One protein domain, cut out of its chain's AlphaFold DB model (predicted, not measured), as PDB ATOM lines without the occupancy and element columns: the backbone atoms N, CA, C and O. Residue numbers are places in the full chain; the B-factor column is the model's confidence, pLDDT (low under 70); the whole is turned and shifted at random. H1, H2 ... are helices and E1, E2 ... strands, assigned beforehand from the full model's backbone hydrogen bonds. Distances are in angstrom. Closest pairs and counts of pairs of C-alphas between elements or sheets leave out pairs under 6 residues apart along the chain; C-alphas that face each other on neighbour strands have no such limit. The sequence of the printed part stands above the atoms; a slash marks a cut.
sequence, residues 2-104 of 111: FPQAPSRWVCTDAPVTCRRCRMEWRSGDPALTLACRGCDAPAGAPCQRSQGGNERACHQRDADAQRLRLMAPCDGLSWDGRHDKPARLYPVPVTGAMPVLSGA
ATOM      1  N   PHE A   2       9.145 -23.993 -10.816       42.50
ATOM      2  CA  PHE A   2      10.485 -23.445 -11.042       42.50
ATOM      3  C   PHE A   2      11.408 -23.931  -9.915       42.50
ATOM      4  O   PHE A   2      10.954 -23.957  -8.765       42.50
ATOM      5  N   PRO A   3      12.658 -24.339 -10.196       50.34
ATOM      6  CA  PRO A   3      13.609 -24.602  -9.126       50.34
ATOM      7  C   PRO A   3      13.760 -23.309  -8.319       50.34
ATOM      8  O   PRO A   3      14.035 -22.252  -8.889       50.34
ATOM      9  N   GLN A   4      13.507 -23.369  -7.008       63.59
ATOM     10  CA  GLN A   4      13.778 -22.220  -6.149       63.59
ATOM     11  C   GLN A   4      15.258 -21.870  -6.298       63.59
ATOM     12  O   GLN A   4      16.120 -22.743  -6.173       63.59
ATOM     13  N   ALA A   5      15.540 -20.603  -6.601       69.81
ATOM     14  CA  ALA A   5      16.906 -20.109  -6.633       69.81
ATOM     15  C   ALA A   5      17.590 -20.407  -5.284       69.81
ATOM     16  O   ALA A   5      16.927 -20.353  -4.240       69.81
ATOM     17  N   PRO A   6      18.894 -20.728  -5.281       77.56
ATOM     18  CA  PRO A   6      19.600 -21.007  -4.041       77.56
ATOM     19  C   PRO A   6      19.534 -19.798  -3.114       77.56
ATOM     20  O   PRO A   6      19.746 -18.663  -3.541       77.56
ATOM     21  N   SER A   7      19.253 -20.034  -1.834       85.88
ATOM     22  CA  SER A   7      19.199 -18.953  -0.853       85.88
ATOM     23  C   SER A   7      20.577 -18.629  -0.275       85.88
ATOM     24  O   SER A   7      20.793 -17.491   0.152       85.88
ATOM     25  N   ARG A   8      21.519 -19.589  -0.275       90.88
ATOM     26  CA  ARG A   8      22.902 -19.445   0.222       90.88
ATOM     27  C   ARG A   8      23.879 -20.391  -0.496       90.88
ATOM     28  O   ARG A   8      23.472 -21.287  -1.231       90.88
ATOM     29  N   TRP A   9      25.169 -20.203  -0.225       92.69
ATOM     30  CA  TRP A   9      26.278 -21.043  -0.691       92.69
ATOM     31  C   TRP A   9      27.062 -21.617   0.495       92.69
ATOM     32  O   TRP A   9      27.206 -20.936   1.510       92.69
ATOM     33  N   VAL A  10      27.566 -22.850   0.386       93.38
ATOM     34  CA  VAL A  10      28.343 -23.537   1.440       93.38
ATOM     35  C   VAL A  10      29.625 -24.144   0.888       93.38
ATOM     36  O   VAL A  10      29.612 -24.747  -0.178       93.38
ATOM     37  N   CYS A  11      30.715 -24.050   1.643       93.94
ATOM     38  CA  CYS A  11      31.937 -24.816   1.392       93.94
ATOM     39  C   CYS A  11      31.870 -26.090   2.240       93.94
ATOM     40  O   CYS A  11      31.833 -26.000   3.468       93.94
ATOM     41  N   THR A  12      31.782 -27.261   1.610       92.62
ATOM     42  CA  THR A  12      31.606 -28.544   2.318       92.62
ATOM     43  C   THR A  12      32.878 -29.037   3.004       92.62
ATOM     44  O   THR A  12      32.800 -29.861   3.912       92.62
ATOM     45  N   ASP A  13      34.021 -28.491   2.606       93.06
ATOM     46  CA  ASP A  13      35.362 -28.708   3.149       93.06
ATOM     47  C   ASP A  13      35.761 -27.684   4.226       93.06
ATOM     48  O   ASP A  13      36.777 -27.857   4.901       93.06
ATOM     49  N   ALA A  14      34.972 -26.621   4.418       92.38
ATOM     50  CA  ALA A  14      35.265 -25.606   5.421       92.38
ATOM     51  C   ALA A  14      35.076 -26.158   6.843       92.38
ATOM     52  O   ALA A  14      34.124 -26.904   7.080       92.38
ATOM     53  N   PRO A  15      35.908 -25.741   7.818       94.69
ATOM     54  CA  PRO A  15      35.787 -26.191   9.195       94.69
ATOM     55  C   PRO A  15      34.371 -26.034   9.753       94.69
ATOM     56  O   PRO A  15      33.735 -24.987   9.593       94.69
ATOM     57  N   VAL A  16      33.904 -27.052  10.470       94.88
ATOM     58  CA  VAL A  16      32.636 -27.010  11.204       94.88
ATOM     59  C   VAL A  16      32.862 -27.345  12.669       94.88
ATOM     60  O   VAL A  16      33.707 -28.164  13.025       94.88
ATOM     61  N   THR A  17      32.080 -26.717  13.539       95.12
ATOM     62  CA  THR A  17      32.125 -26.967  14.980       95.12
ATOM     63  C   THR A  17      30.732 -27.317  15.469       95.12
ATOM     64  O   THR A  17      29.771 -26.592  15.199       95.12
ATOM     65  N   CYS A  18      30.614 -28.408  16.221       94.06
ATOM     66  CA  CYS A  18      29.371 -28.743  16.895       94.06
ATOM     67  C   CYS A  18      29.032 -27.652  17.919       94.06
ATOM     68  O   CYS A  18      29.823 -27.335  18.812       94.06
ATOM     69  N   ARG A  19      27.827 -27.088  17.834       92.00
ATOM     70  CA  ARG A  19      27.338 -26.064  18.771       92.00
ATOM     71  C   ARG A  19      27.072 -26.609  20.177       92.00
ATOM     72  O   ARG A  19      26.901 -25.822  21.098       92.00
ATOM     73  N   ARG A  20      27.017 -27.936  20.335       93.38
ATOM     74  CA  ARG A  20      26.658 -28.620  21.587       93.38
ATOM     75  C   ARG A  20      27.883 -29.099  22.352       93.38
ATOM     76  O   ARG A  20      28.161 -28.586  23.425       93.38
ATOM     77  N   CYS A  21      28.646 -30.029  21.781       93.69
ATOM     78  CA  CYS A  21      29.837 -30.593  22.425       93.69
ATOM     79  C   CYS A  21      31.139 -29.852  22.088       93.69
ATOM     80  O   CYS A  21      32.193 -30.229  22.585       93.69
ATOM     81  N   ARG A  22      31.090 -28.823  21.227       94.19
ATOM     82  CA  ARG A  22      32.250 -28.016  20.796       94.19
ATOM     83  C   ARG A  22      33.327 -28.772  20.009       94.19
ATOM     84  O   ARG A  22      34.327 -28.158  19.654       94.19
ATOM     85  N   MET A  23      33.104 -30.042  19.663       94.69
ATOM     86  CA  MET A  23      33.972 -30.792  18.750       94.69
ATOM     87  C   MET A  23      34.108 -30.061  17.409       94.69
ATOM     88  O   MET A  23      33.115 -29.597  16.845       94.69
ATOM     89  N   GLU A  24      35.339 -29.958  16.918       95.94
ATOM     90  CA  GLU A  24      35.692 -29.287  15.667       95.94
ATOM     91  C   GLU A  24      36.173 -30.311  14.638       95.94
ATOM     92  O   GLU A  24      37.005 -31.168  14.941       95.94
ATOM     93  N   TRP A  25      35.696 -30.174  13.403       96.06
ATOM     94  CA  TRP A  25      36.208 -30.892  12.244       96.06
ATOM     95  C   TRP A  25      36.780 -29.881  11.259       96.06
ATOM     96  O   TRP A  25      36.043 -29.127  10.627       96.06
ATOM     97  N   ARG A  26      38.114 -29.852  11.154       95.31
ATOM     98  CA  ARG A  26      38.845 -28.864  10.342       95.31
ATOM     99  C   ARG A  26      38.647 -29.045   8.838       95.31
ATOM    100  O   ARG A  26      38.764 -28.074   8.106       95.31
ATOM    101  N   SER A  27      38.336 -30.261   8.401       93.69
ATOM    102  CA  SER A  27      38.197 -30.625   6.984       93.69
ATOM    103  C   SER A  27      36.736 -30.763   6.546       93.69
ATOM    104  O   SER A  27      36.429 -31.569   5.670       93.69
ATOM    105  N   GLY A  28      35.826 -30.036   7.197       94.12
ATOM    106  CA  GLY A  28      34.396 -30.128   6.922       94.12
ATOM    107  C   GLY A  28      33.669 -31.202   7.716       94.12
ATOM    108  O   GLY A  28      34.240 -31.911   8.546       94.12
ATOM    109  N   ASP A  29      32.361 -31.278   7.489       95.69
ATOM    110  CA  ASP A  29      31.493 -32.244   8.156       95.69
ATOM    111  C   ASP A  29      31.837 -33.675   7.688       95.69
ATOM    112  O   ASP A  29      31.641 -33.985   6.508       95.69
ATOM    113  N   PRO A  30      32.259 -34.589   8.590       96.19
ATOM    114  CA  PRO A  30      32.584 -35.969   8.223       96.19
ATOM    115  C   PRO A  30      31.439 -36.702   7.516       96.19
ATOM    116  O   PRO A  30      31.685 -37.565   6.674       96.19
ATOM    117  N   ALA A  31      30.182 -36.354   7.810       96.75
ATOM    118  CA  ALA A  31      29.018 -36.965   7.173       96.75
ATOM    119  C   ALA A  31      28.943 -36.675   5.668       96.75
ATOM    120  O   ALA A  31      28.370 -37.469   4.920       96.75
ATOM    121  N   LEU A  32      29.534 -35.571   5.202       95.81
ATOM    122  CA  LEU A  32      29.535 -35.217   3.785       95.81
ATOM    123  C   LEU A  32      30.436 -36.129   2.952       95.81
ATOM    124  O   LEU A  32      30.224 -36.222   1.750       95.81
ATOM    125  N   THR A  33      31.360 -36.878   3.561       96.44
ATOM    126  CA  THR A  33      32.184 -37.874   2.848       96.44
ATOM    127  C   THR A  33      31.383 -39.079   2.338       96.44
ATOM    128  O   THR A  33      31.835 -39.795   1.449       96.44
ATOM    129  N   LEU A  34      30.173 -39.294   2.859       97.38
ATOM    130  CA  LEU A  34      29.275 -40.381   2.466       97.38
ATOM    131  C   LEU A  34      28.214 -39.878   1.500       97.38
ATOM    132  O   LEU A  34      27.767 -38.754   1.659       97.38
ATOM    133  N   ALA A  35      27.712 -40.690   0.571       97.12
ATOM    134  CA  ALA A  35      26.475 -40.351  -0.138       97.12
ATOM    135  C   ALA A  35      25.269 -40.345   0.827       97.12
ATOM    136  O   ALA A  35      25.218 -41.110   1.791       97.12
ATOM    137  N   CYS A  36      24.285 -39.479   0.586       95.75
ATOM    138  CA  CYS A  36      23.117 -39.334   1.448       95.75
ATOM    139  C   CYS A  36      21.921 -40.131   0.923       95.75
ATOM    140  O   CYS A  36      21.111 -39.588   0.181       95.75
ATOM    141  N   ARG A  37      21.689 -41.343   1.431       93.12
ATOM    142  CA  ARG A  37      20.501 -42.150   1.068       93.12
ATOM    143  C   ARG A  37      19.134 -41.546   1.432       93.12
ATOM    144  O   ARG A  37      18.106 -42.094   1.075       93.12
ATOM    145  N   GLY A  38      19.107 -40.460   2.211       88.69
ATOM    146  CA  GLY A  38      17.863 -39.764   2.565       88.69
ATOM    147  C   GLY A  38      17.424 -38.683   1.569       88.69
ATOM    148  O   GLY A  38      16.296 -38.218   1.659       88.69
ATOM    149  N   CYS A  39      18.312 -38.221   0.683       91.19
ATOM    150  CA  CYS A  39      17.985 -37.203  -0.330       91.19
ATOM    151  C   CYS A  39      18.810 -37.353  -1.620       91.19
ATOM    152  O   CYS A  39      18.925 -36.404  -2.386       91.19
ATOM    153  N   ASP A  40      19.459 -38.504  -1.786       93.75
ATOM    154  CA  ASP A  40      20.319 -38.901  -2.906       93.75
ATOM    155  C   ASP A  40      21.493 -37.966  -3.241       93.75
ATOM    156  O   ASP A  40      22.141 -38.108  -4.275       93.75
ATOM    157  N   ALA A  41      21.835 -37.037  -2.340       94.50
ATOM    158  CA  ALA A  41      22.998 -36.173  -2.520       94.50
ATOM    159  C   ALA A  41      24.300 -37.003  -2.562       94.50
ATOM    160  O   ALA A  41      24.529 -37.819  -1.657       94.50
ATOM    161  N   PRO A  42      25.183 -36.787  -3.555       96.56
ATOM    162  CA  PRO A  42      26.429 -37.537  -3.670       96.56
ATOM    163  C   PRO A  42      27.413 -37.185  -2.547       96.56
ATOM    164  O   PRO A  42      27.281 -36.164  -1.864       96.56
ATOM    165  N   ALA A  43      28.420 -38.040  -2.356       96.56
ATOM    166  CA  ALA A  43      29.550 -37.748  -1.476       96.56
ATOM    167  C   ALA A  43      30.229 -36.425  -1.881       96.56
ATOM    168  O   ALA A  43      30.336 -36.103  -3.062       96.56
ATOM    169  N   GLY A  44      30.639 -35.637  -0.892       95.12
ATOM    170  CA  GLY A  44      31.208 -34.299  -1.049       95.12
ATOM    171  C   GLY A  44      30.182 -33.182  -1.272       95.12
ATOM    172  O   GLY A  44      30.491 -32.023  -0.997       95.12
ATOM    173  N   ALA A  45      28.958 -33.502  -1.708       95.00
ATOM    174  CA  ALA A  45      27.911 -32.512  -1.951       95.00
ATOM    175  C   ALA A  45      27.001 -32.302  -0.727       95.00
ATOM    176  O   ALA A  45      26.699 -33.263  -0.003       95.00
ATOM    177  N   PRO A  46      26.506 -31.071  -0.498       94.38
ATOM    178  CA  PRO A  46      25.530 -30.814   0.550       94.38
ATOM    179  C   PRO A  46      24.202 -31.512   0.236       94.38
ATOM    180  O   PRO A  46      23.895 -31.838  -0.912       94.38
ATOM    181  N   CYS A  47      23.392 -31.741   1.267       92.75
ATOM    182  CA  CYS A  47      22.028 -32.229   1.073       92.75
ATOM    183  C   CYS A  47      21.189 -31.192   0.300       92.75
ATOM    184  O   CYS A  47      21.442 -29.999   0.407       92.75
ATOM    185  N   GLN A  48      20.193 -31.635  -0.474       87.88
ATOM    186  CA  GLN A  48      19.390 -30.768  -1.358       87.88
ATOM    187  C   GLN A  48      17.883 -30.980  -1.147       87.88
ATOM    188  O   GLN A  48      17.123 -31.262  -2.067       87.88
ATOM    189  N   ARG A  49      17.429 -30.878   0.106       86.06
ATOM    190  CA  ARG A  49      16.003 -30.956   0.453       86.06
ATOM    191  C   ARG A  49      15.259 -29.749  -0.115       86.06
ATOM    192  O   ARG A  49      15.673 -28.613   0.115       86.06
ATOM    193  N   SER A  50      14.125 -29.989  -0.770       82.25
ATOM    194  CA  SER A  50      13.280 -28.938  -1.358       82.25
ATOM    195  C   SER A  50      12.718 -27.951  -0.328       82.25
ATOM    196  O   SER A  50      12.523 -26.786  -0.649       82.25
ATOM    197  N   GLN A  51      12.517 -28.398   0.915       79.88
ATOM    198  CA  GLN A  51      12.004 -27.576   2.021       79.88
ATOM    199  C   GLN A  51      13.084 -26.739   2.733       79.88
ATOM    200  O   GLN A  51      12.786 -26.030   3.690       79.88
ATOM    201  N   GLY A  52      14.343 -26.830   2.299       85.44
ATOM    202  CA  GLY A  52      15.468 -26.132   2.913       85.44
ATOM    203  C   GLY A  52      16.092 -26.845   4.122       85.44
ATOM    204  O   GLY A  52      15.911 -28.045   4.343       85.44
ATOM    205  N   GLY A  53      16.887 -26.096   4.891       85.81
ATOM    206  CA  GLY A  53      17.675 -26.605   6.024       85.81
ATOM    207  C   GLY A  53      18.974 -27.307   5.614       85.81
ATOM    208  O   GLY A  53      19.548 -28.056   6.410       85.81
ATOM    209  N   ASN A  54      19.408 -27.121   4.366       90.38
ATOM    210  CA  ASN A  54      20.529 -27.824   3.739       90.38
ATOM    211  C   ASN A  54      21.914 -27.342   4.183       90.38
ATOM    212  O   ASN A  54      22.922 -27.916   3.784       90.38
ATOM    213  N   GLU A  55      21.970 -26.350   5.071       89.31
ATOM    214  CA  GLU A  55      23.164 -26.033   5.850       89.31
ATOM    215  C   GLU A  55      23.552 -27.155   6.832       89.31
ATOM    216  O   GLU A  55      24.636 -27.125   7.406       89.31
ATOM    217  N   ARG A  56      22.676 -28.151   7.026       90.38
ATOM    218  CA  ARG A  56      22.927 -29.371   7.803       90.38
ATOM    219  C   ARG A  56      22.786 -30.612   6.926       90.38
ATOM    220  O   ARG A  56      21.894 -30.686   6.072       90.38
ATOM    221  N   ALA A  57      23.591 -31.633   7.220       92.00
ATOM    222  CA  ALA A  57      23.386 -32.971   6.683       92.00
ATOM    223  C   ALA A  57      22.003 -33.528   7.085       92.00
ATOM    224  O   ALA A  57      21.402 -33.129   8.088       92.00
ATOM    225  N   CYS A  58      21.465 -34.458   6.296       92.56
ATOM    226  CA  CYS A  58      20.270 -35.202   6.686       92.56
ATOM    227  C   CYS A  58      20.568 -36.090   7.899       92.56
ATOM    228  O   CYS A  58      21.649 -36.670   7.990       92.56
ATOM    229  N   HIS A  59      19.564 -36.283   8.762       91.44
ATOM    230  CA  HIS A  59      19.648 -37.192   9.912       91.44
ATOM    231  C   HIS A  59      20.198 -38.569   9.515       91.44
ATOM    232  O   HIS A  59      21.090 -39.103  10.161       91.44
ATOM    233  N   GLN A  60      19.723 -39.107   8.389       92.75
ATOM    234  CA  GLN A  60      20.152 -40.418   7.926       92.75
ATOM    235  C   GLN A  60      21.650 -40.486   7.592       92.75
ATOM    236  O   GLN A  60      22.289 -41.497   7.874       92.75
ATOM    237  N   ARG A  61      22.203 -39.406   7.025       95.69
ATOM    238  CA  ARG A  61      23.620 -39.300   6.656       95.69
ATOM    239  C   ARG A  61      24.498 -39.195   7.902       95.69
ATOM    240  O   ARG A  61      25.537 -39.842   7.969       95.69
ATOM    241  N   ASP A  62      24.046 -38.437   8.902       94.62
ATOM    242  CA  ASP A  62      24.708 -38.375  10.210       94.62
ATOM    243  C   ASP A  62      24.725 -39.748  10.896       94.62
ATOM    244  O   ASP A  62      25.776 -40.188  11.357       94.62
ATOM    245  N   ALA A  63      23.594 -40.457  10.898       93.56
ATOM    246  CA  ALA A  63      23.501 -41.797  11.475       93.56
ATOM    247  C   ALA A  63      24.422 -42.805  10.762       93.56
ATOM    248  O   ALA A  63      25.072 -43.627  11.408       93.56
ATOM    249  N   ASP A  64      24.527 -42.737   9.429       96.19
ATOM    250  CA  ASP A  64      25.447 -43.595   8.674       96.19
ATOM    251  C   ASP A  64      26.918 -43.273   8.982       96.19
ATOM    252  O   ASP A  64      27.716 -44.191   9.174       96.19
ATOM    253  N   ALA A  65      27.273 -41.995   9.117       96.44
ATOM    254  CA  ALA A  65      28.618 -41.579   9.510       96.44
ATOM    255  C   ALA A  65      28.991 -42.029  10.931       96.44
ATOM    256  O   ALA A  65      30.125 -42.454  11.155       96.44
ATOM    257  N   GLN A  66      28.043 -42.012  11.872       94.88
ATOM    258  CA  GLN A  66      28.245 -42.588  13.206       94.88
ATOM    259  C   GLN A  66      28.427 -44.107  13.151       94.88
ATOM    260  O   GLN A  66      29.359 -44.643  13.748       94.88
ATOM    261  N   ARG A  67      27.587 -44.811  12.382       95.38
ATOM    262  CA  ARG A  67      27.682 -46.268  12.202       95.38
ATOM    263  C   ARG A  67      29.022 -46.696  11.598       95.38
ATOM    264  O   ARG A  67      29.564 -47.725  11.992       95.38
ATOM    265  N   LEU A  68      29.569 -45.897  10.681       97.00
ATOM    266  CA  LEU A  68      30.889 -46.102  10.076       97.00
ATOM    267  C   LEU A  68      32.047 -45.533  10.909       97.00
ATOM    268  O   LEU A  68      33.190 -45.575  10.465       97.00
ATOM    269  N   ARG A  69      31.772 -45.027  12.119       96.06
ATOM    270  CA  ARG A  69      32.764 -44.466  13.052       96.06
ATOM    271  C   ARG A  69      33.573 -43.295  12.480       96.06
ATOM    272  O   ARG A  69      34.672 -43.022  12.951       96.06
ATOM    273  N   LEU A  70      33.017 -42.566  11.512       95.62
ATOM    274  CA  LEU A  70      33.599 -41.312  11.013       95.62
ATOM    275  C   LEU A  70      33.470 -40.177  12.037       95.62
ATOM    276  O   LEU A  70      34.191 -39.186  11.984       95.62
ATOM    277  N   MET A  71      32.534 -40.321  12.972       93.31
ATOM    278  CA  MET A  71      32.386 -39.469  14.144       93.31
ATOM    279  C   MET A  71      31.726 -40.258  15.276       93.31
ATOM    280  O   MET A  71      30.904 -41.140  15.030       93.31
ATOM    281  N   ALA A  72      32.070 -39.921  16.517       93.12
ATOM    282  CA  ALA A  72      31.380 -40.436  17.693       93.12
ATOM    283  C   ALA A  72      29.992 -39.778  17.854       93.12
ATOM    284  O   ALA A  72      29.763 -38.684  17.314       93.12
ATOM    285  N   PRO A  73      29.069 -40.400  18.610       93.00
ATOM    286  CA  PRO A  73      27.873 -39.722  19.099       93.00
ATOM    287  C   PRO A  73      28.209 -38.414  19.828       93.00
ATOM    288  O   PRO A  73      29.306 -38.222  20.347       93.00
ATOM    289  N   CYS A  74      27.273 -37.473  19.822       94.00
ATOM    290  CA  CYS A  74      27.429 -36.178  20.463       94.00
ATOM    291  C   CYS A  74      27.128 -36.268  21.960       94.00
ATOM    292  O   CYS A  74      25.966 -36.264  22.357       94.00
ATOM    293  N   ASP A  75      28.162 -36.201  22.795       87.75
ATOM    294  CA  ASP A  75      27.999 -36.188  24.260       87.75
ATOM    295  C   ASP A  75      27.248 -34.946  24.775       87.75
ATOM    296  O   ASP A  75      26.651 -34.959  25.847       87.75
ATOM    297  N   GLY A  76      27.232 -33.861  23.991       83.50
ATOM    298  CA  GLY A  76      26.491 -32.633  24.305       83.50
ATOM    299  C   GLY A  76      24.997 -32.676  23.958       83.50
ATOM    300  O   GLY A  76      24.309 -31.675  24.160       83.50
ATOM    301  N   LEU A  77      24.494 -33.775  23.379       79.25
ATOM    302  CA  LEU A  77      23.087 -33.929  22.998       79.25
ATOM    303  C   LEU A  77      22.653 -35.395  23.174       79.25
ATOM    304  O   LEU A  77      22.825 -36.229  22.291       79.25
ATOM    305  N   SER A  78      22.099 -35.711  24.343       65.75
ATOM    306  CA  SER A  78      21.932 -37.093  24.813       65.75
ATOM    307  C   SER A  78      20.735 -37.866  24.241       65.75
ATOM    308  O   SER A  78      20.638 -39.062  24.495       65.75
ATOM    309  N   TRP A  79      19.820 -37.232  23.494       80.62
ATOM    310  CA  TRP A  79      18.565 -37.884  23.080       80.62
ATOM    311  C   TRP A  79      18.646 -38.628  21.735       80.62
ATOM    312  O   TRP A  79      18.078 -39.708  21.621       80.62
ATOM    313  N   ASP A  80      19.361 -38.099  20.737       84.75
ATOM    314  CA  ASP A  80      19.642 -38.784  19.459       84.75
ATOM    315  C   ASP A  80      21.146 -38.931  19.175       84.75
ATOM    316  O   ASP A  80      21.540 -39.479  18.145       84.75
ATOM    317  N   GLY A  81      22.005 -38.429  20.072       87.88
ATOM    318  CA  GLY A  81      23.453 -38.450  19.903       87.88
ATOM    319  C   GLY A  81      23.931 -37.637  18.699       87.88
ATOM    320  O   GLY A  81      25.043 -37.864  18.221       87.88
ATOM    321  N   ARG A  82      23.131 -36.712  18.159       91.94
ATOM    322  CA  ARG A  82      23.450 -36.007  16.918       91.94
ATOM    323  C   ARG A  82      24.173 -34.687  17.163       91.94
ATOM    324  O   ARG A  82      23.822 -33.891  18.030       91.94
ATOM    325  N   HIS A  83      25.174 -34.412  16.328       93.19
ATOM    326  CA  HIS A  83      25.883 -33.132  16.343       93.19
ATOM    327  C   HIS A  83      25.089 -32.039  15.611       93.19
ATOM    328  O   HIS A  83      24.663 -32.231  14.473       93.19
ATOM    329  N   ASP A  84      24.950 -30.858  16.224       91.81
ATOM    330  CA  ASP A  84      24.454 -29.643  15.553       91.81
ATOM    331  C   ASP A  84      25.639 -28.852  14.987       91.81
ATOM    332  O   ASP A  84      26.238 -28.018  15.669       91.81
ATOM    333  N   LYS A  85      26.001 -29.167  13.745       92.19
ATOM    334  CA  LYS A  85      27.200 -28.685  13.036       92.19
ATOM    335  C   LYS A  85      26.817 -28.024  11.699       92.19
ATOM    336  O   LYS A  85      27.097 -28.573  10.639       92.19
ATOM    337  N   PRO A  86      26.109 -26.881  11.715       89.50
ATOM    338  CA  PRO A  86      25.720 -26.223  10.475       89.50
ATOM    339  C   PRO A  86      26.949 -25.689   9.737       89.50
ATOM    340  O   PRO A  86      27.830 -25.079  10.347       89.50
ATOM    341  N   ALA A  87      26.974 -25.887   8.422       90.88
ATOM    342  CA  ALA A  87      27.986 -25.324   7.545       90.88
ATOM    343  C   ALA A  87      27.939 -23.789   7.561       90.88
ATOM    344  O   ALA A  87      26.888 -23.169   7.772       90.88
ATOM    345  N   ARG A  88      29.086 -23.159   7.296       90.00
ATOM    346  CA  ARG A  88      29.147 -21.711   7.084       90.00
ATOM    347  C   ARG A  88      28.416 -21.350   5.791       90.00
ATOM    348  O   ARG A  88      28.681 -21.934   4.744       90.00
ATOM    349  N   LEU A  89      27.525 -20.366   5.882       90.69
ATOM    350  CA  LEU A  89      26.721 -19.884   4.762       90.69
ATOM    351  C   LEU A  89      27.289 -18.580   4.207       90.69
ATOM    352  O   LEU A  89      27.609 -17.666   4.966       90.69
ATOM    353  N   TYR A  90      27.335 -18.480   2.882       89.88
ATOM    354  CA  TYR A  90      27.721 -17.279   2.151       89.88
ATOM    355  C   TYR A  90      26.521 -16.721   1.368       89.88
ATOM    356  O   TYR A  90      25.739 -17.496   0.803       89.88
ATOM    357  N   PRO A  91      26.335 -15.386   1.344       88.94
ATOM    358  CA  PRO A  91      25.228 -14.749   0.626       88.94
ATOM    359  C   PRO A  91      25.448 -14.714  -0.892       88.94
ATOM    360  O   PRO A  91      24.489 -14.577  -1.644       88.94
ATOM    361  N   VAL A  92      26.696 -14.853  -1.335       87.56
ATOM    362  CA  VAL A  92      27.117 -14.836  -2.739       87.56
ATOM    363  C   VAL A  92      27.971 -16.074  -3.033       87.56
ATOM    364  O   VAL A  92      28.537 -16.642  -2.092       87.56
ATOM    365  N   PRO A  93      28.073 -16.510  -4.302       89.81
ATOM    366  CA  PRO A  93      28.976 -17.588  -4.678       89.81
ATOM    367  C   PRO A  93      30.417 -17.235  -4.300       89.81
ATOM    368  O   PRO A  93      30.883 -16.126  -4.559       89.81
ATOM    369  N   VAL A  94      31.124 -18.193  -3.710       89.44
ATOM    370  CA  VAL A  94      32.564 -18.111  -3.441       89.44
ATOM    371  C   VAL A  94      33.242 -19.352  -4.012       89.44
ATOM    372  O   VAL A  94      32.590 -20.376  -4.227       89.44
ATOM    373  N   THR A  95      34.543 -19.269  -4.281       89.38
ATOM    374  CA  THR A  95      35.307 -20.376  -4.866       89.38
ATOM    375  C   THR A  95      35.150 -21.654  -4.042       89.38
ATOM    376  O   THR A  95      35.339 -21.641  -2.829       89.38
ATOM    377  N   GLY A  96      34.790 -22.756  -4.705       86.44
ATOM    378  CA  GLY A  96      34.602 -24.064  -4.068       86.44
ATOM    379  C   GLY A  96      33.283 -24.234  -3.305       86.44
ATOM    380  O   GLY A  96      33.008 -25.328  -2.822       86.44
ATOM    381  N   ALA A  97      32.440 -23.200  -3.211       92.62
ATOM    382  CA  ALA A  97      31.139 -23.333  -2.569       92.62
ATOM    383  C   ALA A  97      30.085 -23.940  -3.503       92.62
ATOM    384  O   ALA A  97      30.033 -23.656  -4.699       92.62
ATOM    385  N   MET A  98      29.183 -24.722  -2.919       93.06
ATOM    386  CA  MET A  98      28.025 -25.309  -3.579       93.06
ATOM    387  C   MET A  98      26.735 -24.600  -3.138       93.06
ATOM    388  O   MET A  98      26.618 -24.193  -1.977       93.06
ATOM    389  N   PRO A  99      25.751 -24.446  -4.038       91.75
ATOM    390  CA  PRO A  99      24.491 -23.783  -3.722       91.75
ATOM    391  C   PRO A  99      23.610 -24.659  -2.821       91.75
ATOM    392  O   PRO A  99      23.556 -25.876  -2.998       91.75
ATOM    393  N   VAL A 100      22.879 -24.050  -1.884       90.75
ATOM    394  CA  VAL A 100      21.920 -24.745  -1.007       90.75
ATOM    395  C   VAL A 100      20.664 -23.915  -0.745       90.75
ATOM    396  O   VAL A 100      20.695 -22.683  -0.692       90.75
ATOM    397  N   LEU A 101      19.549 -24.606  -0.498       88.31
ATOM    398  CA  LEU A 101      18.364 -24.011   0.125       88.31
ATOM    399  C   LEU A 101      18.533 -24.029   1.655       88.31
ATOM    400  O   LEU A 101      18.385 -25.077   2.286       88.31
ATOM    401  N   SER A 102      18.863 -22.893   2.271       80.81
ATOM    402  CA  SER A 102      18.868 -22.750   3.733       80.81
ATOM    403  C   SER A 102      17.464 -22.498   4.277       80.81
ATOM    404  O   SER A 102      16.684 -21.786   3.649       80.81
ATOM    405  N   GLY A 103      17.156 -23.047   5.457       63.28
ATOM    406  CA  GLY A 103      15.820 -22.989   6.077       63.28
ATOM    407  C   GLY A 103      15.383 -21.609   6.588       63.28
ATOM    408  O   GLY A 103      14.246 -21.455   7.020       63.28
ATOM    409  N   ALA A 104      16.258 -20.602   6.532       54.66
ATOM    410  CA  ALA A 104      15.858 -19.213   6.704       54.66
ATOM    411  C   ALA A 104      15.508 -18.615   5.328       54.66
ATOM    412  O   ALA A 104      16.360 -18.670   4.430       54.66
TER     413      ALA A 104
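What this domain is: This is residues 2 to 104 of the 111 residues of an uncharacterized protein of Kozakia baliensis (UniProt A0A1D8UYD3). This part has little regular structure: it is mostly long loops, with two short helices, H1 and H2, packed on each other, H2 at the rim, and a tiny two-strand ribbon, E1 and E2, away from H2. The printed part has 103 residues, with elements in the order E1, H1, H2, E2; the sheet is antiparallel, and the class is mixed, with only 19 residues in named elements. It is compact, with radius of gyration of the C-alphas 13.0 A, and spans 39 by 24 by 22 A.

How they stand to each other: Start at E1, residues 8 to 10, antiparallel to E2, residues 98 to 100, at 135 degrees; N 98 and O 10, 2.8 A apart, are within hydrogen-bond range. Further on, H1, residues 30 to 33, touches H2, residues 59 to 67; their closest C-alphas, Ala 31 and Ala 65, are 5.2 A apart. E1 and H2 are apart. In H2 every O i to N i+4 pair is within hydrogen-bond range; H1 is too short for one.

Where its parts are: Find C-alpha 8 at (22.902, -19.445, 0.222), where E1 begins, 6.9 A long. H1 covers 5.7 A, H2 12.3 A; E2, 6.6 A, ends at C-alpha 100, (21.920, -24.745, -1.007).

The domain as a whole: The farthest C-alphas, Phe 2 and Asp 75, are 41.4 A apart. The printed part has no cut, and its three links are long. Residues 2 to 5, 78 and 103 to 104 have pLDDT under 70.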